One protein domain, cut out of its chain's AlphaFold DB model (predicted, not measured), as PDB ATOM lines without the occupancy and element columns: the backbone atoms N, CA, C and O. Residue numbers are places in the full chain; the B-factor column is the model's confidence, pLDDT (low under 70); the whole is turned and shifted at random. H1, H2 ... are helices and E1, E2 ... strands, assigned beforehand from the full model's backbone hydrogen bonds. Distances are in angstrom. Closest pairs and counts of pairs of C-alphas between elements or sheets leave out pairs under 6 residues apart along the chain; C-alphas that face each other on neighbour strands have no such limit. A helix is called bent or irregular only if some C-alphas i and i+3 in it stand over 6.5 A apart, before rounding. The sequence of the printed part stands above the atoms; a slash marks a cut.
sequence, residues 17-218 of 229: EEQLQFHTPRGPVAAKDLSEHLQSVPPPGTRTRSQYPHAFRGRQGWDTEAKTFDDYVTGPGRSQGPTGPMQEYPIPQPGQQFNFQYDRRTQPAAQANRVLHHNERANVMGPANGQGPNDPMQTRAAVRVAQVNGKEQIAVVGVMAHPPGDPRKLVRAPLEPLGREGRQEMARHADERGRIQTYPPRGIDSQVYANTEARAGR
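What this domain is: This is residues 17 to 218 of the 229 residues of an uncharacterized protein of Colletotrichum simmondsii (UniProt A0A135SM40). Two small antiparallel sheets sit next to each other, a long twisted one of E3, E4 and E5 and a short one of E2, E1 and E6, and the short helix H1 packs on both. From these sheets the structure reaches toward one end along two separate routes, one through the long helix H4 to H5, the other through loops with H2 and H3; residues 117 to 122 and 210 to 218 stick out. The printed part has 202 residues with five named helices and six named strands, in the order E1 E2 H1 E3 H2 H3 E4 E5 E6 H4 H5. The class is mixed, helices and strands, but only 88 residues are in named elements, under half. The whole is compact, with a radius of gyration of the C-alphas of 19.3 A, yet only just elongated, spanning 57 by 37 by 33 A.

Where its parts are: Start in the larger sheet, at E3, residues 83 to 90, which is 20.5 A long. Next come E4, residues 139 to 148, 25.7 A long with a bend of 57 degrees at residue 145, and E5, residues 151 to 161, 29.0 A from C-alpha 151 at (30.767, 13.320, -9.161) to C-alpha 161 at (5.246, 27.038, -7.280). For the smaller sheet, find C-alpha 20 at (16.838, 25.934, 5.367), where E1, residues 20 to 24, begins; E2 is residues 27 to 30 and E6 residues 175 to 177. H1 is residues 31 to 38, 10.7 A long. H4, residues 180 to 196, runs 24.9 A, and H5, residues 206 to 216, runs 15.2 A to C-alpha 216 at (-3.380, -12.050, -3.371). H2 is residues 109 to 112; H3, residues 118 to 124, is irregular, but only just: C-alphas 119 and 122 are 6.6 A apart.

How they stand to each other: Look first at E4, the inner strand of the strongly twisted sheet with order E3, E4, E5. E3 and E4 are antiparallel at 146 degrees, with N 87 and O 143 within hydrogen-bond range at 2.8 A. E4 and E5 form an antiparallel hairpin at 157 degrees; check N 144 and O 155, 2.9 A. Outside the named strands, residues 54 to 55 pair antiparallel with residues 87 to 88 of E3. H1 is on this sheet at a height of 8.9 A; its closest C-alphas to E5 are those of Leu 38 and Ile 154, 6.9 A. Move on to the smaller sheet, where the closest C-alphas of E1 and E5 are those of Thr 24 and Ala 161, 6.2 A. The hairpin of E1 and E2 is antiparallel at 152 degrees, with N 22 and O 29 at 2.8 A; E1 and E6 are antiparallel at 127 degrees, with N 21 and O 176 at 2.8 A. H4 on one face of this sheet makes two layers, a helix over a sheet: it lies over E2 and runs across the strands at 71 degrees on the local plane, its height of 4.1 A only just above the sheet's level. Its closest C-alphas to E2 are those of Pro 28 and Gly 182, 5.3 A. H1 is on the opposite face, over none of the strands. H1 and H4 are close but not clearly touching, with the C-alphas of Asp 33 and Met 186 7.0 A apart. H2 and H3 are apart, and so are H4 and H5. Every O i to N i+4 pair is within hydrogen-bond range in H1, H4 and H5; H3 has 1 of 3, with 3 of 4 O i to N i+3 pairs within range, and H2 is too short for an O i to N i+4 pair.

The domain as a whole: The C-alphas farthest apart are those of Glu 65 and Arg 218, 61.5 A. The printed part has no cut. Long links join H1 to E3, E3 to H2, H3 to E4 and E5 to E6; the first has 44 residues. The mean pLDDT of the printed part is 73.9, and 76 residues are under 70: residues 58 to 84, 108 to 116, 120 to 132, 150 and 193 to 218.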
ATOM      1  N   GLU A  17      21.925  22.978   4.871       71.06
ATOM      2  CA  GLU A  17      20.697  22.553   4.185       71.06
ATOM      3  C   GLU A  17      19.631  21.988   5.141       71.06
ATOM      4  O   GLU A  17      18.439  22.079   4.855       71.06
ATOM      5  N   GLU A  18      20.018  21.457   6.307       80.12
ATOM      6  CA  GLU A  18      19.066  20.960   7.314       80.12
ATOM      7  C   GLU A  18      18.353  22.089   8.067       80.12
ATOM      8  O   GLU A  18      17.366  21.852   8.762       80.12
ATOM      9  N   GLN A  19      18.847  23.321   7.934       85.38
ATOM     10  CA  GLN A  19      18.330  24.503   8.618       85.38
ATOM     11  C   GLN A  19      17.638  25.476   7.660       85.38
ATOM     12  O   GLN A  19      17.305  26.587   8.068       85.38
ATOM     13  N   LEU A  20      17.403  25.078   6.407       89.38
ATOM     14  CA  LEU A  20      16.838  25.934   5.367       89.38
ATOM     15  C   LEU A  20      15.561  25.342   4.760       89.38
ATOM     16  O   LEU A  20      15.389  24.126   4.647       89.38
ATOM     17  N   GLN A  21      14.668  26.227   4.325       91.25
ATOM     18  CA  GLN A  21      13.439  25.894   3.612       91.25
ATOM     19  C   GLN A  21      13.163  26.888   2.485       91.25
ATOM     20  O   GLN A  21      13.538  28.056   2.551       91.25
ATOM     21  N   PHE A  22      12.428  26.438   1.477       90.00
ATOM     22  CA  PHE A  22      11.813  27.293   0.475       90.00
ATOM     23  C   PHE A  22      10.371  27.586   0.879       90.00
ATOM     24  O   PHE A  22       9.562  26.664   1.007       90.00
ATOM     25  N   HIS A  23      10.029  28.858   1.070       88.44
ATOM     26  CA  HIS A  23       8.661  29.239   1.405       88.44
ATOM     27  C   HIS A  23       7.820  29.366   0.130       88.44
ATOM     28  O   HIS A  23       7.913  30.347  -0.606       88.44
ATOM     29  N   THR A  24       7.013  28.350  -0.177       88.44
ATOM     30  CA  THR A  24       6.118  28.397  -1.339       88.44
ATOM     31  C   THR A  24       4.728  28.904  -0.931       88.44
ATOM     32  O   THR A  24       4.303  28.658   0.198       88.44
ATOM     33  N   PRO A  25       3.939  29.488  -1.857       86.12
ATOM     34  CA  PRO A  25       2.524  29.809  -1.623       86.12
ATOM     35  C   PRO A  25       1.639  28.616  -1.215       86.12
ATOM     36  O   PRO A  25       0.466  28.792  -0.898       86.12
ATOM     37  N   ARG A  26       2.164  27.389  -1.301       85.94
ATOM     38  CA  ARG A  26       1.475  26.136  -0.979       85.94
ATOM     39  C   ARG A  26       1.996  25.484   0.308       85.94
ATOM     40  O   ARG A  26       1.495  24.426   0.673       85.94
ATOM     41  N   GLY A  27       2.982  26.096   0.966       89.44
ATOM     42  CA  GLY A  27       3.626  25.598   2.180       89.44
ATOM     43  C   GLY A  27       5.160  25.588   2.093       89.44
ATOM     44  O   GLY A  27       5.733  25.781   1.014       89.44
ATOM     45  N   PRO A  28       5.851  25.362   3.220       91.19
ATOM     46  CA  PRO A  28       7.306  25.285   3.261       91.19
ATOM     47  C   PRO A  28       7.821  23.954   2.699       91.19
ATOM     48  O   PRO A  28       7.336  22.892   3.072       91.19
ATOM     49  N   VAL A  29       8.846  24.010   1.850       90.56
ATOM     50  CA  VAL A  29       9.577  22.835   1.349       90.56
ATOM     51  C   VAL A  29      10.973  22.843   1.961       90.56
ATOM     52  O   VAL A  29      11.758  23.747   1.681       90.56
ATOM     53  N   ALA A  30      11.302  21.866   2.805       90.69
ATOM     54  CA  ALA A  30      12.627  21.786   3.417       90.69
ATOM     55  C   ALA A  30      13.706  21.480   2.365       90.69
ATOM     56  O   ALA A  30      13.519  20.620   1.501       90.69
ATOM     57  N   ALA A  31      14.851  22.167   2.442       88.56
ATOM     58  CA  ALA A  31      15.931  21.984   1.472       88.56
ATOM     59  C   ALA A  31      16.496  20.553   1.517       88.56
ATOM     60  O   ALA A  31      16.724  19.956   0.468       88.56
ATOM     61  N   LYS A  32      16.612  19.969   2.717       88.00
ATOM     62  CA  LYS A  32      17.009  18.568   2.915       88.00
ATOM     63  C   LYS A  32      16.102  17.573   2.182       88.00
ATOM     64  O   LYS A  32      16.598  16.753   1.413       88.00
ATOM     65  N   ASP A  33      14.787  17.649   2.401       88.44
ATOM     66  CA  ASP A  33      13.824  16.719   1.792       88.44
ATOM     67  C   ASP A  33      13.848  16.814   0.263       88.44
ATOM     68  O   ASP A  33      13.752  15.804  -0.435       88.44
ATOM     69  N   LEU A  34      14.032  18.031  -0.259       89.31
ATOM     70  CA  LEU A  34      14.195  18.273  -1.685       89.31
ATOM     71  C   LEU A  34      15.484  17.644  -2.234       89.31
ATOM     72  O   LEU A  34      15.432  16.956  -3.254       89.31
ATOM     73  N   SER A  35      16.625  17.857  -1.571       87.81
ATOM     74  CA  SER A  35      17.904  17.251  -1.961       87.81
ATOM     75  C   SER A  35      17.806  15.721  -1.990       87.81
ATOM     76  O   SER A  35      18.261  15.094  -2.943       87.81
ATOM     77  N   GLU A  36      17.161  15.112  -0.992       87.44
ATOM     78  CA  GLU A  36      16.939  13.662  -0.933       87.44
ATOM     79  C   GLU A  36      15.978  13.172  -2.025       87.44
ATOM     80  O   GLU A  36      16.238  12.152  -2.662       87.44
ATOM     81  N   HIS A  37      14.896  13.908  -2.301       89.19
ATOM     82  CA  HIS A  37      13.979  13.583  -3.393       89.19
ATOM     83  C   HIS A  37      14.713  13.531  -4.742       89.19
ATOM     84  O   HIS A  37      14.573  12.564  -5.494       89.19
ATOM     85  N   LEU A  38      15.555  14.530  -5.018       89.50
ATOM     86  CA  LEU A  38      16.306  14.650  -6.268       89.50
ATOM     87  C   LEU A  38      17.409  13.590  -6.444       89.50
ATOM     88  O   LEU A  38      17.926  13.437  -7.544       89.50
ATOM     89  N   GLN A  39      17.753  12.811  -5.417       88.12
ATOM     90  CA  GLN A  39      18.632  11.646  -5.593       88.12
ATOM     91  C   GLN A  39      17.925  10.480  -6.300       88.12
ATOM     92  O   GLN A  39      18.587   9.614  -6.865       88.12
ATOM     93  N   SER A  40      16.588  10.450  -6.262       86.12
ATOM     94  CA  SER A  40      15.766   9.351  -6.793       86.12
ATOM     95  C   SER A  40      15.165   9.621  -8.179       86.12
ATOM     96  O   SER A  40      14.504   8.751  -8.745       86.12
ATOM     97  N   VAL A  41      15.367  10.822  -8.729       90.50
ATOM     98  CA  VAL A  41      14.798  11.235 -10.022       90.50
ATOM     99  C   VAL A  41      15.767  10.947 -11.177       90.50
ATOM    100  O   VAL A  41      16.967  10.780 -10.948       90.50
ATOM    101  N   PRO A  42      15.286  10.904 -12.436       90.62
ATOM    102  CA  PRO A  42      16.166  10.759 -13.590       90.62
ATOM    103  C   PRO A  42      17.225  11.872 -13.652       90.62
ATOM    104  O   PRO A  42      16.915  13.010 -13.296       90.62
ATOM    105  N   PRO A  43      18.443  11.597 -14.152       88.44
ATOM    106  CA  PRO A  43      19.478  12.617 -14.305       88.44
ATOM    107  C   PRO A  43      19.047  13.784 -15.215       88.44
ATOM    108  O   PRO A  43      18.278  13.572 -16.164       88.44
ATOM    109  N   PRO A  44      19.588  15.001 -15.016       86.12
ATOM    110  CA  PRO A  44      19.322  16.130 -15.903       86.12
ATOM    111  C   PRO A  44      19.663  15.807 -17.360       86.12
ATOM    112  O   PRO A  44      20.734  15.305 -17.672       86.12
ATOM    113  N   GLY A  45      18.747  16.131 -18.272       83.56
ATOM    114  CA  GLY A  45      18.884  15.914 -19.714       83.56
ATOM    115  C   GLY A  45      18.250  14.610 -20.194       83.56
ATOM    116  O   GLY A  45      18.149  14.392 -21.402       83.56
ATOM    117  N   THR A  46      17.767  13.774 -19.270       87.75
ATOM    118  CA  THR A  46      17.038  12.551 -19.608       87.75
ATOM    119  C   THR A  46      15.725  12.894 -20.301       87.75
ATOM    120  O   THR A  46      14.873  13.592 -19.752       87.75
ATOM    121  N   ARG A  47      15.534  12.374 -21.517       87.81
ATOM    122  CA  ARG A  47      14.253  12.464 -22.224       87.81
ATOM    123  C   ARG A  47      13.322  11.381 -21.705       87.81
ATOM    124  O   ARG A  47      13.580  10.201 -21.913       87.81
ATOM    125  N   THR A  48      12.227  11.785 -21.083       91.75
ATOM    126  CA  THR A  48      11.227  10.863 -20.539       91.75
ATOM    127  C   THR A  48       9.885  11.033 -21.249       91.75
ATOM    128  O   THR A  48       9.642  12.015 -21.964       91.75
ATOM    129  N   ARG A  49       8.967  10.087 -21.032       90.12
ATOM    130  CA  ARG A  49       7.610  10.162 -21.595       90.12
ATOM    131  C   ARG A  49       6.751  11.229 -20.915       90.12
ATOM    132  O   ARG A  49       5.809  11.728 -21.533       90.12
ATOM    133  N   SER A  50       7.060  11.584 -19.668       89.50
ATOM    134  CA  SER A  50       6.370  12.647 -18.934       89.50
ATOM    135  C   SER A  50       6.728  14.048 -19.428       89.50
ATOM    136  O   SER A  50       6.021  14.997 -19.095       89.50
ATOM    137  N   GLN A  51       7.768  14.169 -20.262       90.62
ATOM    138  CA  GLN A  51       8.396  15.432 -20.666       90.62
ATOM    139  C   GLN A  51       9.150  16.137 -19.529       90.62
ATOM    140  O   GLN A  51       9.641  17.236 -19.738       90.62
ATOM    141  N   TYR A  52       9.288  15.499 -18.364       91.25
ATOM    142  CA  TYR A  52      10.116  15.973 -17.259       91.25
ATOM    143  C   TYR A  52      11.326  15.050 -17.048       91.25
ATOM    144  O   TYR A  52      11.188  13.849 -17.224       91.25
ATOM    145  N   PRO A  53      12.490  15.544 -16.619       92.06
ATOM    146  CA  PRO A  53      12.830  16.956 -16.556       92.06
ATOM    147  C   PRO A  53      12.889  17.592 -17.950       92.06
ATOM    148  O   PRO A  53      13.196  16.933 -18.943       92.06
ATOM    149  N   HIS A  54      12.613  18.892 -18.023       90.19
ATOM    150  CA  HIS A  54      12.826  19.684 -19.239       90.19
ATOM    151  C   HIS A  54      13.717  20.886 -18.971       90.19
ATOM    152  O   HIS A  54      13.940  21.272 -17.825       90.19
ATOM    153  N   ALA A  55      14.212  21.510 -20.038       88.94
ATOM    154  CA  ALA A  55      14.944  22.763 -19.931       88.94
ATOM    155  C   ALA A  55      14.051  23.860 -19.326       88.94
ATOM    156  O   ALA A  55      12.963  24.151 -19.832       88.94
ATOM    157  N   PHE A  56      14.532  24.485 -18.255       85.06
ATOM    158  CA  PHE A  56      13.872  25.615 -17.627       85.06
ATOM    159  C   PHE A  56      14.043  26.856 -18.502       85.06
ATOM    160  O   PHE A  56      15.153  27.240 -18.864       85.06
ATOM    161  N   ARG A  57      12.926  27.503 -18.843       77.06
ATOM    162  CA  ARG A  57      12.909  28.620 -19.801       77.06
ATOM    163  C   ARG A  57      13.262  29.977 -19.187       77.06
ATOM    164  O   ARG A  57      13.324  30.958 -19.919       77.06
ATOM    165  N   GLY A  58      13.481  30.053 -17.871       65.75
ATOM    166  CA  GLY A  58      13.949  31.274 -17.203       65.75
ATOM    167  C   GLY A  58      12.891  32.356 -16.966       65.75
ATOM    168  O   GLY A  58      13.235  33.406 -16.426       65.75
ATOM    169  N   ARG A  59      11.635  32.129 -17.372       66.38
ATOM    170  CA  ARG A  59      10.581  33.154 -17.451       66.38
ATOM    171  C   ARG A  59       9.374  32.781 -16.591       66.38
ATOM    172  O   ARG A  59       8.926  31.634 -16.634       66.38
ATOM    173  N   GLN A  60       8.824  33.755 -15.867       60.34
ATOM    174  CA  GLN A  60       7.571  33.629 -15.120       60.34
ATOM    175  C   GLN A  60       6.457  34.405 -15.832       60.34
ATOM    176  O   GLN A  60       6.399  35.626 -15.776       60.34
ATOM    177  N   GLY A  61       5.538  33.691 -16.484       57.06
ATOM    178  CA  GLY A  61       4.400  34.312 -17.168       57.06
ATOM    179  C   GLY A  61       4.769  34.998 -18.488       57.06
ATOM    180  O   GLY A  61       5.627  34.518 -19.227       57.06
ATOM    181  N   TRP A  62       4.057  36.082 -18.807       53.19
ATOM    182  CA  TRP A  62       4.215  36.854 -20.051       53.19
ATOM    183  C   TRP A  62       5.294  37.934 -19.947       53.19
ATOM    184  O   TRP A  62       5.642  38.544 -20.953       53.19
ATOM    185  N   ASP A  63       5.808  38.168 -18.741       53.50
ATOM    186  CA  ASP A  63       6.797  39.198 -18.485       53.50
ATOM    187  C   ASP A  63       8.176  38.708 -18.942       53.50
ATOM    188  O   ASP A  63       8.749  37.754 -18.403       53.50
ATOM    189  N   THR A  64       8.662  39.287 -20.037       54.44
ATOM    190  CA  THR A  64       9.873  38.837 -20.729       54.44
ATOM    191  C   THR A  64      11.166  39.386 -20.139       54.44
ATOM    192  O   THR A  64      12.233  38.911 -20.531       54.44
ATOM    193  N   GLU A  65      11.090  40.344 -19.213       48.12
ATOM    194  CA  GLU A  65      12.260  41.080 -18.718       48.12
ATOM    195  C   GLU A  65      12.790  40.555 -17.373       48.12
ATOM    196  O   GLU A  65      13.993  40.620 -17.113       48.12
ATOM    197  N   ALA A  66      11.941  39.946 -16.538       54.38
ATOM    198  CA  ALA A  66      12.345  39.445 -15.226       54.38
ATOM    199  C   ALA A  66      12.916  38.013 -15.293       54.38
ATOM    200  O   ALA A  66      12.184  37.026 -15.442       54.38
ATOM    201  N   LYS A  67      14.239  37.870 -15.117       59.22
ATOM    202  CA  LYS A  67      14.853  36.560 -14.846       59.22
ATOM    203  C   LYS A  67      14.338  36.027 -13.509       59.22
ATOM    204  O   LYS A  67      14.445  36.679 -12.478       59.22
ATOM    205  N   THR A  68      13.791  34.814 -13.528       65.94
ATOM    206  CA  THR A  68      13.227  34.177 -12.323       65.94
ATOM    207  C   THR A  68      14.290  33.841 -11.278       65.94
ATOM    208  O   THR A  68      14.099  34.028 -10.076       65.94
ATOM    209  N   PHE A  69      15.413  33.325 -11.757       66.81
ATOM    210  CA  PHE A  69      16.596  33.049 -10.970       66.81
ATOM    211  C   PHE A  69      17.751  33.783 -11.621       66.81
ATOM    212  O   PHE A  69      17.860  33.793 -12.850       66.81
ATOM    213  N   ASP A  70      18.609  34.363 -10.794       58.94
ATOM    214  CA  ASP A  70      19.889  34.859 -11.265       58.94
ATOM    215  C   ASP A  70      20.704  33.696 -11.835       58.94
ATOM    216  O   ASP A  70      20.538  32.533 -11.441       58.94
ATOM    217  N   ASP A  71      21.619  34.015 -12.746       54.22
ATOM    218  CA  ASP A  71      22.659  33.088 -13.182       54.22
ATOM    219  C   ASP A  71      23.688  32.911 -12.050       54.22
ATOM    220  O   ASP A  71      24.820  33.348 -12.141       54.22
ATOM    221  N   TYR A  72      23.238  32.259 -10.975       51.53
ATOM    222  CA  TYR A  72      23.955  31.763  -9.802       51.53
ATOM    223  C   TYR A  72      24.769  32.772  -8.962       51.53
ATOM    224  O   TYR A  72      25.777  33.319  -9.394       51.53
ATOM    225  N   VAL A  73      24.406  32.881  -7.677       37.75
ATOM    226  CA  VAL A  73      25.282  33.365  -6.596       37.75
ATOM    227  C   VAL A  73      25.808  32.134  -5.856       37.75
ATOM    228  O   VAL A  73      25.038  31.307  -5.366       37.75
ATOM    229  N   THR A  74      27.126  31.966  -5.824       42.94
ATOM    230  CA  THR A  74      27.813  30.870  -5.136       42.94
ATOM    231  C   THR A  74      27.558  30.912  -3.628       42.94
ATOM    232  O   THR A  74      27.895  31.881  -2.955       42.94
ATOM    233  N   GLY A  75      27.007  29.828  -3.077       38.94
ATOM    234  CA  GLY A  75      27.140  29.538  -1.649       38.94
ATOM    235  C   GLY A  75      28.575  29.087  -1.325       38.94
ATOM    236  O   GLY A  75      29.236  28.507  -2.196       38.94
ATOM    237  N   PRO A  76      29.079  29.336  -0.106       32.69
ATOM    238  CA  PRO A  76      30.420  28.914   0.294       32.69
ATOM    239  C   PRO A  76      30.536  27.379   0.255       32.69
ATOM    240  O   PRO A  76      29.727  26.680   0.858       32.69
ATOM    241  N   GLY A  77      31.535  26.854  -0.470       40.81
ATOM    242  CA  GLY A  77      31.889  25.422  -0.472       40.81
ATOM    243  C   GLY A  77      31.750  24.656  -1.796       40.81
ATOM    244  O   GLY A  77      32.082  23.475  -1.832       40.81
ATOM    245  N   ARG A  78      31.305  25.275  -2.901       48.44
ATOM    246  CA  ARG A  78      31.290  24.622  -4.230       48.44
ATOM    247  C   ARG A  78      32.525  25.040  -5.038       48.44
ATOM    248  O   ARG A  78      32.612  26.187  -5.463       48.44
ATOM    249  N   SER A  79      33.482  24.125  -5.225       41.19
ATOM    250  CA  SER A  79      34.760  24.380  -5.923       41.19
ATOM    251  C   SER A  79      34.598  24.685  -7.417       41.19
ATOM    252  O   SER A  79      35.458  25.333  -8.007       41.19
ATOM    253  N   GLN A  80      33.486  24.260  -8.022       52.84
ATOM    254  CA  GLN A  80      33.016  24.685  -9.336       52.84
ATOM    255  C   GLN A  80      31.502  24.905  -9.238       52.84
ATOM    256  O   GLN A  80      30.771  24.046  -8.740       52.84
ATOM    257  N   GLY A  81      31.022  26.084  -9.640       53.22
ATOM    258  CA  GLY A  81      29.589  26.378  -9.650       53.22
ATOM    259  C   GLY A  81      28.829  25.421 -10.579       53.22
ATOM    260  O   GLY A  81      29.430  24.853 -11.489       53.22
ATOM    261  N   PRO A  82      27.516  25.218 -10.373       62.59
ATOM    262  CA  PRO A  82      26.727  24.380 -11.262       62.59
ATOM    263  C   PRO A  82      26.783  24.885 -12.708       62.59
ATOM    264  O   PRO A  82      26.442  26.039 -12.990       62.59
ATOM    265  N   THR A  83      27.186  24.007 -13.621       60.69
ATOM    266  CA  THR A  83      27.329  24.274 -15.053       60.69
ATOM    267  C   THR A  83      26.157  23.676 -15.839       60.69
ATOM    268  O   THR A  83      25.419  22.810 -15.366       60.69
ATOM    269  N   GLY A  84      25.949  24.175 -17.060       67.88
ATOM    270  CA  GLY A  84      24.927  23.659 -17.974       67.88
ATOM    271  C   GLY A  84      23.540  24.310 -17.850       67.88
ATOM    272  O   GLY A  84      23.309  25.180 -17.003       67.88
ATOM    273  N   PRO A  85      22.608  23.929 -18.747       77.44
ATOM    274  CA  PRO A  85      21.274  24.508 -18.791       77.44
ATOM    275  C   PRO A  85      20.487  24.140 -17.534       77.44
ATOM    276  O   PRO A  85      20.510  22.999 -17.072       77.44
ATOM    277  N   MET A  86      19.755  25.115 -17.000       84.19
ATOM    278  CA  MET A  86      18.845  24.882 -15.885       84.19
ATOM    279  C   MET A  86      17.698  23.976 -16.338       84.19
ATOM    280  O   MET A  86      17.190  24.121 -17.451       84.19
ATOM    281  N   GLN A  87      17.286  23.050 -15.481       90.00
ATOM    282  CA  GLN A  87      16.195  22.122 -15.743       90.00
ATOM    283  C   GLN A  87      15.134  22.207 -14.663       90.00
ATOM    284  O   GLN A  87      15.428  22.489 -13.505       90.00
ATOM    285  N   GLU A  88      13.894  21.978 -15.061       91.12
ATOM    286  CA  GLU A  88      12.741  21.988 -14.179       91.12
ATOM    287  C   GLU A  88      12.340  20.554 -13.841       91.12
ATOM    288  O   GLU A  88      12.185  19.718 -14.735       91.12
ATOM    289  N   TYR A  89      12.144  20.294 -12.553       93.75
ATOM    290  CA  TYR A  89      11.662  19.027 -12.017       93.75
ATOM    291  C   TYR A  89      10.361  19.248 -11.251       93.75
ATOM    292  O   TYR A  89      10.268  20.223 -10.499       93.75
ATOM    293  N   PRO A  90       9.366  18.360 -11.382       93.56
ATOM    294  CA  PRO A  90       8.252  18.317 -10.452       93.56
ATOM    295  C   PRO A  90       8.759  17.835  -9.098       93.56
ATOM    296  O   PRO A  90       9.570  16.914  -9.030       93.56
ATOM    297  N   ILE A  91       8.297  18.481  -8.030       92.56
ATOM    298  CA  ILE A  91       8.686  18.129  -6.664       92.56
ATOM    299  C   ILE A  91       7.455  17.996  -5.768       92.56
ATOM    300  O   ILE A  91       6.416  18.594  -6.078       92.56
ATOM    301  N   PRO A  92       7.561  17.245  -4.656       86.94
ATOM    302  CA  PRO A  92       6.466  17.086  -3.715       86.94
ATOM    303  C   PRO A  92       5.942  18.430  -3.207       86.94
ATOM    304  O   PRO A  92       6.711  19.323  -2.838       86.94
ATOM    305  N   GLN A  93       4.619  18.569  -3.178       85.56
ATOM    306  CA  GLN A  93       3.971  19.656  -2.460       85.56
ATOM    307  C   GLN A  93       3.843  19.274  -0.975       85.56
ATOM    308  O   GLN A  93       3.489  18.129  -0.686       85.56
ATOM    309  N   PRO A  94       4.065  20.211  -0.035       80.94
ATOM    310  CA  PRO A  94       3.881  19.945   1.389       80.94
ATOM    311  C   PRO A  94       2.478  19.410   1.698       80.94
ATOM    312  O   PRO A  94       1.478  19.931   1.194       80.94
ATOM    313  N   GLY A  95       2.408  18.366   2.522       75.69
ATOM    314  CA  GLY A  95       1.175  17.714   2.954       75.69
ATOM    315  C   GLY A  95       0.445  16.914   1.872       75.69
ATOM    316  O   GLY A  95      -0.717  16.564   2.077       75.69
ATOM    317  N   GLN A  96       1.073  16.641   0.722       77.50
ATOM    318  CA  GLN A  96       0.473  15.850  -0.351       77.50
ATOM    319  C   GLN A  96       1.383  14.705  -0.792       77.50
ATOM    320  O   GLN A  96       2.587  14.871  -0.970       77.50
ATOM    321  N   GLN A  97       0.782  13.541  -1.044       75.88
ATOM    322  CA  GLN A  97       1.511  12.393  -1.565       75.88
ATOM    323  C   GLN A  97       1.963  12.651  -3.009       75.88
ATOM    324  O   GLN A  97       1.143  12.880  -3.898       75.88
ATOM    325  N   PHE A  98       3.267  12.553  -3.253       82.81
ATOM    326  CA  PHE A  98       3.858  12.745  -4.574       82.81
ATOM    327  C   PHE A  98       4.097  11.404  -5.276       82.81
ATOM    328  O   PHE A  98       5.011  10.666  -4.923       82.81
ATOM    329  N   ASN A  99       3.289  11.103  -6.297       81.81
ATOM    330  CA  ASN A  99       3.349   9.849  -7.063       81.81
ATOM    331  C   ASN A  99       3.622  10.092  -8.558       81.81
ATOM    332  O   ASN A  99       3.062   9.416  -9.426       81.81
ATOM    333  N   PHE A 100       4.438  11.097  -8.878       87.31
ATOM    334  CA  PHE A 100       4.749  11.428 -10.263       87.31
ATOM    335  C   PHE A 100       5.644  10.362 -10.905       87.31
ATOM    336  O   PHE A 100       6.687   9.997 -10.367       87.31
ATOM    337  N   GLN A 101       5.254   9.891 -12.088       88.50
ATOM    338  CA  GLN A 101       6.005   8.896 -12.848       88.50
ATOM    339  C   GLN A 101       6.635   9.531 -14.085       88.50
ATOM    340  O   GLN A 101       5.935  10.010 -14.978       88.50
ATOM    341  N   TYR A 102       7.959   9.475 -14.175       90.38
ATOM    342  CA  TYR A 102       8.709  10.033 -15.298       90.38
ATOM    343  C   TYR A 102       8.467   9.272 -16.619       90.38
ATOM    344  O   TYR A 102       8.394   9.874 -17.689       90.38
ATOM    345  N   ASP A 103       8.205   7.968 -16.556       89.00
ATOM    346  CA  ASP A 103       7.984   7.129 -17.747       89.00
ATOM    347  C   ASP A 103       6.543   7.141 -18.270       89.00
ATOM    348  O   ASP A 103       6.207   6.467 -19.250       89.00
ATOM    349  N   ARG A 104       5.669   7.947 -17.660       86.38
ATOM    350  CA  ARG A 104       4.262   8.067 -18.042       86.38
ATOM    351  C   ARG A 104       3.957   9.474 -18.530       86.38
ATOM    352  O   ARG A 104       4.447  10.457 -17.991       86.38
ATOM    353  N   ARG A 105       3.113   9.592 -19.555       85.75
ATOM    354  CA  ARG A 105       2.734  10.902 -20.096       85.75
ATOM    355  C   ARG A 105       2.022  11.729 -19.025       85.75
ATOM    356  O   ARG A 105       1.080  11.248 -18.399       85.75
ATOM    357  N   THR A 106       2.466  12.967 -18.850       83.75
ATOM    358  CA  THR A 106       1.832  13.944 -17.962       83.75
ATOM    359  C   THR A 106       0.426  14.270 -18.457       83.75
ATOM    360  O   THR A 106       0.221  14.467 -19.661       83.75
ATOM    361  N   GLN A 107      -0.552  14.304 -17.551       73.88
ATOM    362  CA  GLN A 107      -1.926  14.615 -17.932       73.88
ATOM    363  C   GLN A 107      -2.067  16.123 -18.203       73.88
ATOM    364  O   GLN A 107      -1.645  16.934 -17.379       73.88
ATOM    365  N   PRO A 108      -2.667  16.541 -19.332       64.50
ATOM    366  CA  PRO A 108      -2.960  17.949 -19.571       64.50
ATOM    367  C   PRO A 108      -3.867  18.515 -18.471       64.50
ATOM    368  O   PRO A 108      -4.873  17.892 -18.127       64.50
ATOM    369  N   ALA A 109      -3.586  19.727 -17.980       60.16
ATOM    370  CA  ALA A 109      -4.372  20.371 -16.917       60.16
ATOM    371  C   ALA A 109      -5.882  20.458 -17.238       60.16
ATOM    372  O   ALA A 109      -6.723  20.290 -16.360       60.16
ATOM    373  N   ALA A 110      -6.237  20.641 -18.516       58.00
ATOM    374  CA  ALA A 110      -7.627  20.644 -18.982       58.00
ATOM    375  C   ALA A 110      -8.335  19.289 -18.791       58.00
ATOM    376  O   ALA A 110      -9.537  19.246 -18.549       58.00
ATOM    377  N   GLN A 111      -7.596  18.179 -18.882       60.31
ATOM    378  CA  GLN A 111      -8.135  16.843 -18.632       60.31
ATOM    379  C   GLN A 111      -8.161  16.496 -17.143       60.31
ATOM    380  O   GLN A 111      -9.018  15.715 -16.741       60.31
ATOM    381  N   ALA A 112      -7.243  17.043 -16.341       58.84
ATOM    382  CA  ALA A 112      -7.224  16.841 -14.891       58.84
ATOM    383  C   ALA A 112      -8.399  17.556 -14.193       58.84
ATOM    384  O   ALA A 112      -9.002  16.999 -13.283       58.84
ATOM    385  N   ASN A 113      -8.775  18.747 -14.674       57.19
ATOM    386  CA  ASN A 113      -9.829  19.578 -14.077       57.19
ATOM    387  C   ASN A 113     -11.235  19.354 -14.663       57.19
ATOM    388  O   ASN A 113     -12.171  20.065 -14.296       57.19
ATOM    389  N   ARG A 114     -11.416  18.413 -15.601       62.50
ATOM    390  CA  ARG A 114     -12.739  18.170 -16.195       62.50
ATOM    391  C   ARG A 114     -13.658  17.498 -15.176       62.50
ATOM    392  O   ARG A 114     -13.259  16.541 -14.514       62.50
ATOM    393  N   VAL A 115     -14.907  17.955 -15.086       64.31
ATOM    394  CA  VAL A 115     -15.932  17.269 -14.289       64.31
ATOM    395  C   VAL A 115     -16.172  15.904 -14.924       64.31
ATOM    396  O   VAL A 115     -16.735  15.796 -16.010       64.31
ATOM    397  N   LEU A 116     -15.691  14.857 -14.259       64.75
ATOM    398  CA  LEU A 116     -15.855  13.493 -14.737       64.75
ATOM    399  C   LEU A 116     -17.312  13.074 -14.582       64.75
ATOM    400  O   LEU A 116     -17.843  13.043 -13.464       64.75
ATOM    401  N   HIS A 117     -17.927  12.698 -15.702       71.31
ATOM    402  CA  HIS A 117     -19.222  12.039 -15.705       71.31
ATOM    403  C   HIS A 117     -19.158  10.771 -14.839       71.31
ATOM    404  O   HIS A 117     -18.128  10.093 -14.807       71.31
ATOM    405  N   HIS A 118     -20.235  10.426 -14.129       70.81
ATOM    406  CA  HIS A 118     -20.210   9.329 -13.151       70.81
ATOM    407  C   HIS A 118     -19.751   7.989 -13.762       70.81
ATOM    408  O   HIS A 118     -19.007   7.252 -13.123       70.81
ATOM    409  N   ASN A 119     -20.100   7.726 -15.029       71.94
ATOM    410  CA  ASN A 119     -19.671   6.534 -15.776       71.94
ATOM    411  C   ASN A 119     -18.184   6.543 -16.172       71.94
ATOM    412  O   ASN A 119     -17.595   5.490 -16.385       71.94
ATOM    413  N   GLU A 120     -17.554   7.715 -16.257       64.44
ATOM    414  CA  GLU A 120     -16.130   7.846 -16.586       64.44
ATOM    415  C   GLU A 120     -15.240   7.768 -15.342       64.44
ATOM    416  O   GLU A 120     -14.042   7.504 -15.450       64.44
ATOM    417  N   ARG A 121     -15.812   7.958 -14.144       59.72
ATOM    418  CA  ARG A 121     -15.056   7.945 -12.885       59.72
ATOM    419  C   ARG A 121     -14.324   6.625 -12.665       59.72
ATOM    420  O   ARG A 121     -13.177   6.660 -12.249       59.72
ATOM    421  N   ALA A 122     -14.909   5.477 -12.998       55.91
ATOM    422  CA  ALA A 122     -14.238   4.182 -12.838       55.91
ATOM    423  C   ALA A 122     -13.060   3.970 -13.814       55.91
ATOM    424  O   ALA A 122     -12.123   3.248 -13.491       55.91
ATOM    425  N   ASN A 123     -13.076   4.635 -14.971       56.16
ATOM    426  CA  ASN A 123     -12.014   4.528 -15.975       56.16
ATOM    427  C   ASN A 123     -10.909   5.576 -15.785       56.16
ATOM    428  O   ASN A 123      -9.787   5.371 -16.237       56.16
ATOM    429  N   VAL A 124     -11.230   6.699 -15.133       53.88
ATOM    430  CA  VAL A 124     -10.316   7.836 -14.939       53.88
ATOM    431  C   VAL A 124      -9.786   7.935 -13.505       53.88
ATOM    432  O   VAL A 124      -8.615   8.235 -13.309       53.88
ATOM    433  N   MET A 125     -10.635   7.685 -12.506       50.56
ATOM    434  CA  MET A 125     -10.265   7.616 -11.081       50.56
ATOM    435  C   MET A 125     -10.123   6.173 -10.588       50.56
ATOM    436  O   MET A 125      -9.486   5.930  -9.567       50.56
ATOM    437  N   GLY A 126     -10.767   5.225 -11.268       42.88
ATOM    438  CA  GLY A 126     -10.751   3.823 -10.890       42.88
ATOM    439  C   GLY A 126      -9.638   3.025 -11.577       42.88
ATOM    440  O   GLY A 126      -9.041   3.456 -12.566       42.88
ATOM    441  N   PRO A 127      -9.357   1.822 -11.054       45.06
ATOM    442  CA  PRO A 127      -8.248   0.974 -11.454       45.06
ATOM    443  C   PRO A 127      -8.475   0.259 -12.795       45.06
ATOM    444  O   PRO A 127      -7.955  -0.838 -12.972       45.06
ATOM    445  N   ALA A 128      -9.168   0.857 -13.771       44.34
ATOM    446  CA  ALA A 128      -9.273   0.272 -15.112       44.34
ATOM    447  C   ALA A 128      -7.885   0.015 -15.746       44.34
ATOM    448  O   ALA A 128      -7.760  -0.881 -16.569       44.34
ATOM    449  N   ASN A 129      -6.841   0.723 -15.273       47.56
ATOM    450  CA  ASN A 129      -5.414   0.365 -15.392       47.56
ATOM    451  C   ASN A 129      -4.630   0.529 -14.062       47.56
ATOM    452  O   ASN A 129      -3.417   0.723 -14.059       47.56
ATOM    453  N   GLY A 130      -5.316   0.528 -12.916       50.72
ATOM    454  CA  GLY A 130      -4.711   0.601 -11.574       50.72
ATOM    455  C   GLY A 130      -4.037   1.916 -11.151       50.72
ATOM    456  O   GLY A 130      -3.673   2.032  -9.986       50.72
ATOM    457  N   GLN A 131      -3.847   2.898 -12.037       57.62
ATOM    458  CA  GLN A 131      -3.009   4.066 -11.740       57.62
ATOM    459  C   GLN A 131      -3.727   5.392 -12.017       57.62
ATOM    460  O   GLN A 131      -4.122   5.656 -13.151       57.62
ATOM    461  N   GLY A 132      -3.849   6.243 -10.989       64.38
ATOM    462  CA  GLY A 132      -4.456   7.578 -11.086       64.38
ATOM    463  C   GLY A 132      -3.680   8.554 -11.990       64.38
ATOM    464  O   GLY A 132      -2.610   8.195 -12.489       64.38
ATOM    465  N   PRO A 133      -4.189   9.782 -12.209       72.69
ATOM    466  CA  PRO A 133      -3.552  10.839 -13.007       72.69
ATOM    467  C   PRO A 133      -2.039  10.997 -12.793       72.69
ATOM    468  O   PRO A 133      -1.562  10.928 -11.661       72.69
ATOM    469  N   ASN A 134      -1.273  11.227 -13.869       84.25
ATOM    470  CA  ASN A 134       0.148  11.587 -13.753       84.25
ATOM    471  C   ASN A 134       0.289  13.097 -13.589       84.25
ATOM    472  O   ASN A 134       0.517  13.816 -14.566       84.25
ATOM    473  N   ASP A 135       0.069  13.560 -12.364       84.31
ATOM    474  CA  ASP A 135       0.085  14.974 -12.014       84.31
ATOM    475  C   ASP A 135       1.496  15.399 -11.560       84.31
ATOM    476  O   ASP A 135       2.012  14.837 -10.591       84.31
ATOM    477  N   PRO A 136       2.140  16.378 -12.227       85.94
ATOM    478  CA  PRO A 136       3.424  16.927 -11.801       85.94
ATOM    479  C   PRO A 136       3.288  17.843 -10.571       85.94
ATOM    480  O   PRO A 136       4.275  18.436 -10.144       85.94
ATOM    481  N   MET A 137       2.082  17.980 -10.008       86.44
ATOM    482  CA  MET A 137       1.715  18.881  -8.918       86.44
ATOM    483  C   MET A 137       1.933  20.355  -9.275       86.44
ATOM    484  O   MET A 137       2.129  20.708 -10.440       86.44
ATOM    485  N   GLN A 138       1.886  21.243  -8.280       87.94
ATOM    486  CA  GLN A 138       2.020  22.691  -8.462       87.94
ATOM    487  C   GLN A 138       3.420  23.236  -8.165       87.94
ATOM    488  O   GLN A 138       3.697  24.393  -8.473       87.94
ATOM    489  N   THR A 139       4.298  22.422  -7.581       90.44
ATOM    490  CA  THR A 139       5.634  22.838  -7.142       90.44
ATOM    491  C   THR A 139       6.705  22.294  -8.086       90.44
ATOM    492  O   THR A 139       6.628  21.156  -8.556       90.44
ATOM    493  N   ARG A 140       7.704  23.119  -8.400       91.50
ATOM    494  CA  ARG A 140       8.818  22.801  -9.295       91.50
ATOM    495  C   ARG A 140      10.149  23.165  -8.652       91.50
ATOM    496  O   ARG A 140      10.268  24.229  -8.053       91.50
ATOM    497  N   ALA A 141      11.166  22.335  -8.838       91.38
ATOM    498  CA  ALA A 141      12.550  22.709  -8.576       91.38
ATOM    499  C   ALA A 141      13.238  23.095  -9.881       91.38
ATOM    500  O   ALA A 141      13.128  22.395 -10.886       91.38
ATOM    501  N   ALA A 142      13.976  24.196  -9.842       89.25
ATOM    502  CA  ALA A 142      14.930  24.551 -10.868       89.25
ATOM    503  C   ALA A 142      16.314  24.069 -10.428       89.25
ATOM    504  O   ALA A 142      16.807  24.446  -9.362       89.25
ATOM    505  N   VAL A 143      16.934  23.221 -11.239       88.38
ATOM    506  CA  VAL A 143      18.189  22.550 -10.903       88.38
ATOM    507  C   VAL A 143      19.211  22.700 -12.019       88.38
ATOM    508  O   VAL A 143      18.872  22.954 -13.173       88.38
ATOM    509  N   ARG A 144      20.480  22.519 -11.677       86.31
ATOM    510  CA  ARG A 144      21.602  22.397 -12.612       86.31
ATOM    511  C   ARG A 144      22.466  21.206 -12.200       86.31
ATOM    512  O   ARG A 144      22.274  20.648 -11.123       86.31
ATOM    513  N   VAL A 145      23.420  20.828 -13.042       83.12
ATOM    514  CA  VAL A 145      24.427  19.825 -12.682       83.12
ATOM    515  C   VAL A 145      25.609  20.546 -12.041       83.12
ATOM    516  O   VAL A 145      26.100  21.534 -12.577       83.12
ATOM    517  N   ALA A 146      26.056  20.083 -10.879       78.44
ATOM    518  CA  ALA A 146      27.290  20.537 -10.248       78.44
ATOM    519  C   ALA A 146      28.251  19.363 -10.080       78.44
ATOM    520  O   ALA A 146      27.832  18.244  -9.795       78.44
ATOM    521  N   GLN A 147      29.544  19.636 -10.210       73.38
ATOM    522  CA  GLN A 147      30.586  18.684  -9.845       73.38
ATOM    523  C   GLN A 147      30.881  18.826  -8.352       73.38
ATOM    524  O   GLN A 147      31.389  19.852  -7.903       73.38
ATOM    525  N   VAL A 148      30.555  17.795  -7.577       72.06
ATOM    526  CA  VAL A 148      30.823  17.724  -6.137       72.06
ATOM    527  C   VAL A 148      31.701  16.504  -5.896       72.06
ATOM    528  O   VAL A 148      31.290  15.374  -6.151       72.06
ATOM    529  N   ASN A 149      32.931  16.723  -5.424       72.94
ATOM    530  CA  ASN A 149      33.912  15.658  -5.171       72.94
ATOM    531  C   ASN A 149      34.150  14.734  -6.389       72.94
ATOM    532  O   ASN A 149      34.256  13.517  -6.242       72.94
ATOM    533  N   GLY A 150      34.192  15.308  -7.598       69.69
ATOM    534  CA  GLY A 150      34.406  14.571  -8.851       69.69
ATOM    535  C   GLY A 150      33.208  13.743  -9.330       69.69
ATOM    536  O   GLY A 150      33.364  12.926 -10.236       69.69
ATOM    537  N   LYS A 151      32.029  13.920  -8.720       77.31
ATOM    538  CA  LYS A 151      30.767  13.320  -9.161       77.31
ATOM    539  C   LYS A 151      29.777  14.402  -9.566       77.31
ATOM    540  O   LYS A 151      29.615  15.399  -8.861       77.31
ATOM    541  N   GLU A 152      29.060  14.158 -10.657       79.31
ATOM    542  CA  GLU A 152      27.918  14.981 -11.044       79.31
ATOM    543  C   GLU A 152      26.778  14.787 -10.049       79.31
ATOM    544  O   GLU A 152      26.340  13.669  -9.780       79.31
ATOM    545  N   GLN A 153      26.309  15.893  -9.485       81.94
ATOM    546  CA  GLN A 153      25.184  15.936  -8.568       81.94
ATOM    547  C   GLN A 153      24.188  16.997  -9.017       81.94
ATOM    548  O   GLN A 153      24.551  18.030  -9.587       81.94
ATOM    549  N   ILE A 154      22.911  16.742  -8.739       86.19
ATOM    550  CA  ILE A 154      21.850  17.711  -8.987       86.19
ATOM    551  C   ILE A 154      21.962  18.820  -7.939       86.19
ATOM    552  O   ILE A 154      21.766  18.602  -6.747       86.19
ATOM    553  N   ALA A 155      22.273  20.025  -8.398       84.06
ATOM    554  CA  ALA A 155      22.321  21.231  -7.594       84.06
ATOM    555  C   ALA A 155      21.004  21.998  -7.725       84.06
ATOM    556  O   ALA A 155      20.673  22.499  -8.802       84.06
ATOM    557  N   VAL A 156      20.282  22.151  -6.615       85.81
ATOM    558  CA  VAL A 156      19.098  23.017  -6.556       85.81
ATOM    559  C   VAL A 156      19.531  24.475  -6.701       85.81
ATOM    560  O   VAL A 156      20.350  24.963  -5.924       85.81
ATOM    561  N   VAL A 157      18.985  25.165  -7.703       83.12
ATOM    562  CA  VAL A 157      19.147  26.616  -7.890       83.12
ATOM    563  C   VAL A 157      18.024  27.366  -7.177       83.12
ATOM    564  O   VAL A 157      18.251  28.412  -6.576       83.12
ATOM    565  N   GLY A 158      16.815  26.809  -7.194       85.56
ATOM    566  CA  GLY A 158      15.715  27.302  -6.381       85.56
ATOM    567  C   GLY A 158      14.416  26.550  -6.619       85.56
ATOM    568  O   GLY A 158      14.340  25.640  -7.445       85.56
ATOM    569  N   VAL A 159      13.383  26.948  -5.883       89.44
ATOM    570  CA  VAL A 159      12.044  26.355  -5.955       89.44
ATOM    571  C   VAL A 159      11.056  27.384  -6.481       89.44
ATOM    572  O   VAL A 159      11.165  28.582  -6.214       89.44
ATOM    573  N   MET A 160      10.084  26.911  -7.248       89.00
ATOM    574  CA  MET A 160       8.948  27.684  -7.722       89.00
ATOM    575  C   MET A 160       7.661  26.933  -7.429       89.00
ATOM    576  O   MET A 160       7.647  25.705  -7.367       89.00
ATOM    577  N   ALA A 161       6.559  27.658  -7.314       89.19
ATOM    578  CA  ALA A 161       5.246  27.038  -7.280       89.19
ATOM    579  C   ALA A 161       4.210  27.887  -8.007       89.19
ATOM    580  O   ALA A 161       4.321  29.114  -8.074       89.19
ATOM    581  N   HIS A 162       3.185  27.219  -8.522       86.19
ATOM    582  CA  HIS A 162       1.989  27.880  -9.014       86.19
ATOM    583  C   HIS A 162       1.171  28.422  -7.830       86.19
ATOM    584  O   HIS A 162       0.788  27.649  -6.931       86.19
ATOM    585  N   PRO A 163       0.882  29.736  -7.795       84.31
ATOM    586  CA  PRO A 163       0.066  30.306  -6.740       84.31
ATOM    587  C   PRO A 163      -1.366  29.743  -6.800       84.31
ATOM    588  O   PRO A 163      -1.816  29.233  -7.833       84.31
ATOM    589  N   PRO A 164      -2.115  29.793  -5.689       82.56
ATOM    590  CA  PRO A 164      -3.535  29.467  -5.697       82.56
ATOM    591  C   PRO A 164      -4.291  30.306  -6.739       82.56
ATOM    592  O   PRO A 164      -4.144  31.523  -6.778       82.56
ATOM    593  N   GLY A 165      -5.090  29.655  -7.587       80.88
ATOM    594  CA  GLY A 165      -5.942  30.322  -8.580       80.88
ATOM    595  C   GLY A 165      -5.296  30.619  -9.940       80.88
ATOM    596  O   GLY A 165      -6.037  30.810 -10.899       80.88
ATOM    597  N   ASP A 166      -3.966  30.578 -10.070       80.00
ATOM    598  CA  ASP A 166      -3.282  30.786 -11.357       80.00
ATOM    599  C   ASP A 166      -2.280  29.652 -11.659       80.00
ATOM    600  O   ASP A 166      -1.121  29.704 -11.241       80.00
ATOM    601  N   PRO A 167      -2.704  28.613 -12.405       74.81
ATOM    602  CA  PRO A 167      -1.859  27.473 -12.752       74.81
ATOM    603  C   PRO A 167      -0.892  27.761 -13.911       74.81
ATOM    604  O   PRO A 167      -0.158  26.870 -14.325       74.81
ATOM    605  N   ARG A 168      -0.912  28.963 -14.503       76.25
ATOM    606  CA  ARG A 168      -0.008  29.330 -15.608       76.25
ATOM    607  C   ARG A 168       1.183  30.136 -15.119       76.25
ATOM    608  O   ARG A 168       2.246  30.090 -15.736       76.25
ATOM    609  N   LYS A 169       1.017  30.857 -14.015       78.50
ATOM    610  CA  LYS A 169       2.090  31.610 -13.377       78.50
ATOM    611  C   LYS A 169       2.908  30.702 -12.469       78.50
ATOM    612  O   LYS A 169       2.349  29.983 -11.657       78.50
ATOM    613  N   LEU A 170       4.227  30.758 -12.579       80.94
ATOM    614  CA  LEU A 170       5.137  30.241 -11.558       80.94
ATOM    615  C   LEU A 170       5.612  31.425 -10.719       80.94
ATOM    616  O   LEU A 170       5.780  32.514 -11.258       80.94
ATOM    617  N   VAL A 171       5.800  31.228  -9.418       83.19
ATOM    618  CA  VAL A 171       6.370  32.231  -8.507       83.19
ATOM    619  C   VAL A 171       7.557  31.610  -7.790       83.19
ATOM    620  O   VAL A 171       7.487  30.457  -7.365       83.19
ATOM    621  N   ARG A 172       8.656  32.361  -7.674       86.38
ATOM    622  CA  ARG A 172       9.871  31.905  -6.994       86.38
ATOM    623  C   ARG A 172       9.614  31.893  -5.494       86.38
ATOM    624  O   ARG A 172       9.121  32.873  -4.946       86.38
ATOM    625  N   ALA A 173       9.990  30.801  -4.846       87.19
ATOM    626  CA  ALA A 173       9.980  30.695  -3.400       87.19
ATOM    627  C   ALA A 173      11.280  31.294  -2.826       87.19
ATOM    628  O   ALA A 173      12.366  30.909  -3.284       87.19
ATOM    629  N   PRO A 174      11.213  32.226  -1.858       85.38
ATOM    630  CA  PRO A 174      12.394  32.669  -1.130       85.38
ATOM    631  C   PRO A 174      12.987  31.516  -0.310       85.38
ATOM    632  O   PRO A 174      12.271  30.625   0.154       85.38
ATOM    633  N   LEU A 175      14.314  31.539  -0.167       87.50
ATOM    634  CA  LEU A 175      15.060  30.632   0.698       87.50
ATOM    635  C   LEU A 175      15.192  31.285   2.074       87.50
ATOM    636  O   LEU A 175      15.747  32.377   2.188       87.50
ATOM    637  N   GLU A 176      14.684  30.618   3.100       87.56
ATOM    638  CA  GLU A 176      14.568  31.147   4.456       87.56
ATOM    639  C   GLU A 176      15.041  30.111   5.484       87.56
ATOM    640  O   GLU A 176      15.081  28.911   5.187       87.56
ATOM    641  N   PRO A 177      15.382  30.534   6.714       89.50
ATOM    642  CA  PRO A 177      15.627  29.609   7.812       89.50
ATOM    643  C   PRO A 177      14.425  28.691   8.069       89.50
ATOM    644  O   PRO A 177      13.267  29.092   7.947       89.50
ATOM    645  N   LEU A 178      14.698  27.453   8.475       89.19
ATOM    646  CA  LEU A 178      13.682  26.443   8.739       89.19
ATOM    647  C   LEU A 178      12.756  26.892   9.881       89.19
ATOM    648  O   LEU A 178      13.155  27.019  11.048       89.19
ATOM    649  N   GLY A 179      11.489  27.110   9.537       89.06
ATOM    650  CA  GLY A 179      10.442  27.537  10.453       89.06
ATOM    651  C   GLY A 179       9.826  26.376  11.235       89.06
ATOM    652  O   GLY A 179      10.197  25.210  11.096       89.06
ATOM    653  N   ARG A 180       8.833  26.687  12.076       89.62
ATOM    654  CA  ARG A 180       8.071  25.665  12.815       89.62
ATOM    655  C   ARG A 180       7.314  24.730  11.872       89.62
ATOM    656  O   ARG A 180       7.345  23.523  12.078       89.62
ATOM    657  N   GLU A 181       6.657  25.284  10.858       86.88
ATOM    658  CA  GLU A 181       5.893  24.511   9.873       86.88
ATOM    659  C   GLU A 181       6.801  23.605   9.038       86.88
ATOM    660  O   GLU A 181       6.511  22.422   8.909       86.88
ATOM    661  N   GLY A 182       7.951  24.110   8.571       86.19
ATOM    662  CA  GLY A 182       8.936  23.294   7.855       86.19
ATOM    663  C   GLY A 182       9.492  22.153   8.711       86.19
ATOM    664  O   GLY A 182       9.595  21.026   8.237       86.19
ATOM    665  N   ARG A 183       9.761  22.395  10.005       88.19
ATOM    666  CA  ARG A 183      10.143  21.325  10.949       88.19
ATOM    667  C   ARG A 183       9.057  20.261  11.106       88.19
ATOM    668  O   ARG A 183       9.377  19.079  11.193       88.19
ATOM    669  N   GLN A 184       7.790  20.668  11.180       87.38
ATOM    670  CA  GLN A 184       6.674  19.722  11.258       87.38
ATOM    671  C   GLN A 184       6.547  18.904   9.976       87.38
ATOM    672  O   GLN A 184       6.287  17.709  10.057       87.38
ATOM    673  N   GLU A 185       6.748  19.527   8.818       84.44
ATOM    674  CA  GLU A 185       6.703  18.845   7.528       84.44
ATOM    675  C   GLU A 185       7.820  17.809   7.398       84.44
ATOM    676  O   GLU A 185       7.536  16.651   7.113       84.44
ATOM    677  N   MET A 186       9.060  18.175   7.737       85.69
ATOM    678  CA  MET A 186      10.177  17.227   7.797       85.69
ATOM    679  C   MET A 186       9.882  16.047   8.726       85.69
ATOM    680  O   MET A 186      10.188  14.900   8.406       85.69
ATOM    681  N   ALA A 187       9.280  16.314   9.891       85.19
ATOM    682  CA  ALA A 187       8.900  15.262  10.826       85.19
ATOM    683  C   ALA A 187       7.823  14.339  10.236       85.19
ATOM    684  O   ALA A 187       7.929  13.123  10.386       85.19
ATOM    685  N   ARG A 188       6.822  14.892   9.536       82.50
ATOM    686  CA  ARG A 188       5.808  14.097   8.827       82.50
ATOM    687  C   ARG A 188       6.430  13.260   7.720       82.50
ATOM    688  O   ARG A 188       6.147  12.075   7.655       82.50
ATOM    689  N   HIS A 189       7.301  13.836   6.903       81.19
ATOM    690  CA  HIS A 189       7.963  13.126   5.815       81.19
ATOM    691  C   HIS A 189       8.861  11.987   6.328       81.19
ATOM    692  O   HIS A 189       8.831  10.874   5.798       81.19
ATOM    693  N   ALA A 190       9.613  12.227   7.408       81.69
ATOM    694  CA  ALA A 190      10.394  11.190   8.078       81.69
ATOM    695  C   ALA A 190       9.500  10.065   8.632       81.69
ATOM    696  O   ALA A 190       9.821   8.887   8.464       81.69
ATOM    697  N   ASP A 191       8.371  10.421   9.250       78.31
ATOM    698  CA  ASP A 191       7.388   9.459   9.751       78.31
ATOM    699  C   ASP A 191       6.740   8.665   8.604       78.31
ATOM    700  O   ASP A 191       6.692   7.443   8.656       78.31
ATOM    701  N   GLU A 192       6.332   9.311   7.510       72.62
ATOM    702  CA  GLU A 192       5.769   8.657   6.320       72.62
ATOM    703  C   GLU A 192       6.728   7.642   5.691       72.62
ATOM    704  O   GLU A 192       6.312   6.528   5.360       72.62
ATOM    705  N   ARG A 193       8.024   7.961   5.601       69.62
ATOM    706  CA  ARG A 193       9.042   6.992   5.165       69.62
ATOM    707  C   ARG A 193       9.166   5.808   6.120       69.62
ATOM    708  O   ARG A 193       9.294   4.673   5.665       69.62
ATOM    709  N   GLY A 194       9.112   6.058   7.428       62.25
ATOM    710  CA  GLY A 194       9.129   5.010   8.451       62.25
ATOM    711  C   GLY A 194       7.879   4.125   8.416       62.25
ATOM    712  O   GLY A 194       7.973   2.911   8.590       62.25
ATOM    713  N   ARG A 195       6.712   4.702   8.106       60.81
ATOM    714  CA  ARG A 195       5.432   3.983   7.998       60.81
ATOM    715  C   ARG A 195       5.443   2.932   6.888       60.81
ATOM    716  O   ARG A 195       4.892   1.855   7.101       60.81
ATOM    717  N   ILE A 196       6.114   3.193   5.760       52.66
ATOM    718  CA  ILE A 196       6.274   2.224   4.654       52.66
ATOM    719  C   ILE A 196       7.030   0.960   5.114       52.66
ATOM    720  O   ILE A 196       6.822  -0.115   4.556       52.66
ATOM    721  N   GLN A 197       7.869   1.057   6.151       47.69
ATOM    722  CA  GLN A 197       8.708  -0.045   6.640       47.69
ATOM    723  C   GLN A 197       8.078  -0.871   7.776       47.69
ATOM    724  O   GLN A 197       8.685  -1.842   8.225       47.69
ATOM    725  N   THR A 198       6.876  -0.526   8.253       45.62
ATOM    726  CA  THR A 198       6.192  -1.286   9.318       45.62
ATOM    727  C   THR A 198       5.069  -2.150   8.761       45.62
ATOM    728  O   THR A 198       4.250  -1.688   7.969       45.62
ATOM    729  N   TYR A 199       5.029  -3.415   9.187       42.41
ATOM    730  CA  TYR A 199       4.007  -4.374   8.778       42.41
ATOM    731  C   TYR A 199       3.093  -4.759   9.956       42.41
ATOM    732  O   TYR A 199       3.612  -5.153  11.005       42.41
ATOM    733  N   PRO A 200       1.755  -4.692   9.797       54.16
ATOM    734  CA  PRO A 200       1.031  -4.094   8.672       54.16
ATOM    735  C   PRO A 200       1.065  -2.547   8.721       54.16
ATOM    736  O   PRO A 200       1.210  -1.971   9.805       54.16
ATOM    737  N   PRO A 201       0.899  -1.855   7.576       49.41
ATOM    738  CA  PRO A 201       0.855  -0.394   7.535       49.41
ATOM    739  C   PRO A 201      -0.277   0.137   8.426       49.41
ATOM    740  O   PRO A 201      -1.443  -0.232   8.254       49.41
ATOM    741  N   ARG A 202       0.037   1.006   9.393       47.12
ATOM    742  CA  ARG A 202      -0.984   1.593  10.281       47.12
ATOM    743  C   ARG A 202      -1.935   2.496   9.486       47.12
ATOM    744  O   ARG A 202      -1.482   3.352   8.733       47.12
ATOM    745  N   GLY A 203      -3.245   2.322   9.684       51.16
ATOM    746  CA  GLY A 203      -4.309   3.025   8.947       51.16
ATOM    747  C   GLY A 203      -5.000   2.171   7.877       51.16
ATOM    748  O   GLY A 203      -6.007   2.592   7.315       51.16
ATOM    749  N   ILE A 204      -4.497   0.960   7.626       49.00
ATOM    750  CA  ILE A 204      -5.248  -0.088   6.939       49.00
ATOM    751  C   ILE A 204      -6.032  -0.836   8.017       49.00
ATOM    752  O   ILE A 204      -5.437  -1.510   8.858       49.00
ATOM    753  N   ASP A 205      -7.361  -0.698   8.016       53.53
ATOM    754  CA  ASP A 205      -8.211  -1.529   8.869       53.53
ATOM    755  C   ASP A 205      -7.915  -3.006   8.596       53.53
ATOM    756  O   ASP A 205      -7.676  -3.405   7.451       53.53
ATOM    757  N   SER A 206      -7.973  -3.838   9.637       58.44
ATOM    758  CA  SER A 206      -7.743  -5.287   9.530       58.44
ATOM    759  C   SER A 206      -8.582  -5.934   8.420       58.44
ATOM    760  O   SER A 206      -8.137  -6.884   7.780       58.44
ATOM    761  N   GLN A 207      -9.755  -5.370   8.119       59.44
ATOM    762  CA  GLN A 207     -10.599  -5.766   6.992       59.44
ATOM    763  C   GLN A 207     -10.007  -5.430   5.621       59.44
ATOM    764  O   GLN A 207     -10.056  -6.260   4.715       59.44
ATOM    765  N   VAL A 208      -9.454  -4.229   5.434       61.41
ATOM    766  CA  VAL A 208      -8.816  -3.840   4.166       61.41
ATOM    767  C   VAL A 208      -7.598  -4.724   3.924       61.41
ATOM    768  O   VAL A 208      -7.417  -5.212   2.811       61.41
ATOM    769  N   TYR A 209      -6.849  -5.013   4.990       58.38
ATOM    770  CA  TYR A 209      -5.702  -5.907   4.967       58.38
ATOM    771  C   TYR A 209      -6.093  -7.351   4.591       58.38
ATOM    772  O   TYR A 209      -5.555  -7.904   3.627       58.38
ATOM    773  N   ALA A 210      -7.107  -7.916   5.257       63.34
ATOM    774  CA  ALA A 210      -7.640  -9.246   4.951       63.34
ATOM    775  C   ALA A 210      -8.183  -9.340   3.513       63.34
ATOM    776  O   ALA A 210      -8.004 -10.353   2.841       63.34
ATOM    777  N   ASN A 211      -8.792  -8.268   2.996       67.19
ATOM    778  CA  ASN A 211      -9.270  -8.210   1.614       67.19
ATOM    779  C   ASN A 211      -8.125  -8.204   0.589       67.19
ATOM    780  O   ASN A 211      -8.256  -8.808  -0.479       67.19
ATOM    781  N   THR A 212      -7.004  -7.537   0.886       57.31
ATOM    782  CA  THR A 212      -5.798  -7.597   0.045       57.31
ATOM    783  C   THR A 212      -5.130  -8.965   0.086       57.31
ATOM    784  O   THR A 212      -4.785  -9.479  -0.978       57.31
ATOM    785  N   GLU A 213      -5.021  -9.600   1.256       57.25
ATOM    786  CA  GLU A 213      -4.498 -10.969   1.370       57.25
ATOM    787  C   GLU A 213      -5.396 -11.986   0.663       57.25
ATOM    788  O   GLU A 213      -4.900 -12.813  -0.094       57.25
ATOM    789  N   ALA A 214      -6.720 -11.888   0.807       62.78
ATOM    790  CA  ALA A 214      -7.660 -12.763   0.107       62.78
ATOM    791  C   ALA A 214      -7.601 -12.586  -1.420       62.78
ATOM    792  O   ALA A 214      -7.790 -13.545  -2.172       62.78
ATOM    793  N   ARG A 215      -7.327 -11.366  -1.906       57.19
ATOM    794  CA  ARG A 215      -7.105 -11.098  -3.335       57.19
ATOM    795  C   ARG A 215      -5.764 -11.635  -3.827       57.19
ATOM    796  O   ARG A 215      -5.726 -12.173  -4.928       57.19
ATOM    797  N   ALA A 216      -4.701 -11.519  -3.035       56.94
ATOM    798  CA  ALA A 216      -3.380 -12.050  -3.371       56.94
ATOM    799  C   ALA A 216      -3.329 -13.589  -3.289       56.94
ATOM    800  O   ALA A 216      -2.686 -14.230  -4.116       56.94
ATOM    801  N   GLY A 217      -4.070 -14.186  -2.350       50.62
ATOM    802  CA  GLY A 217      -4.235 -15.632  -2.189       50.62
ATOM    803  C   GLY A 217      -5.095 -16.290  -3.272       50.62
ATOM    804  O   GLY A 217      -5.036 -17.504  -3.445       50.62
ATOM    805  N   ARG A 218      -5.841 -15.512  -4.073       50.84
ATOM    806  CA  ARG A 218      -6.449 -15.982  -5.329       50.84
ATOM    807  C   ARG A 218      -5.397 -16.032  -6.439       50.84
ATOM    808  O   ARG A 218      -5.525 -15.388  -7.479       50.84
TER     809      ARG A 218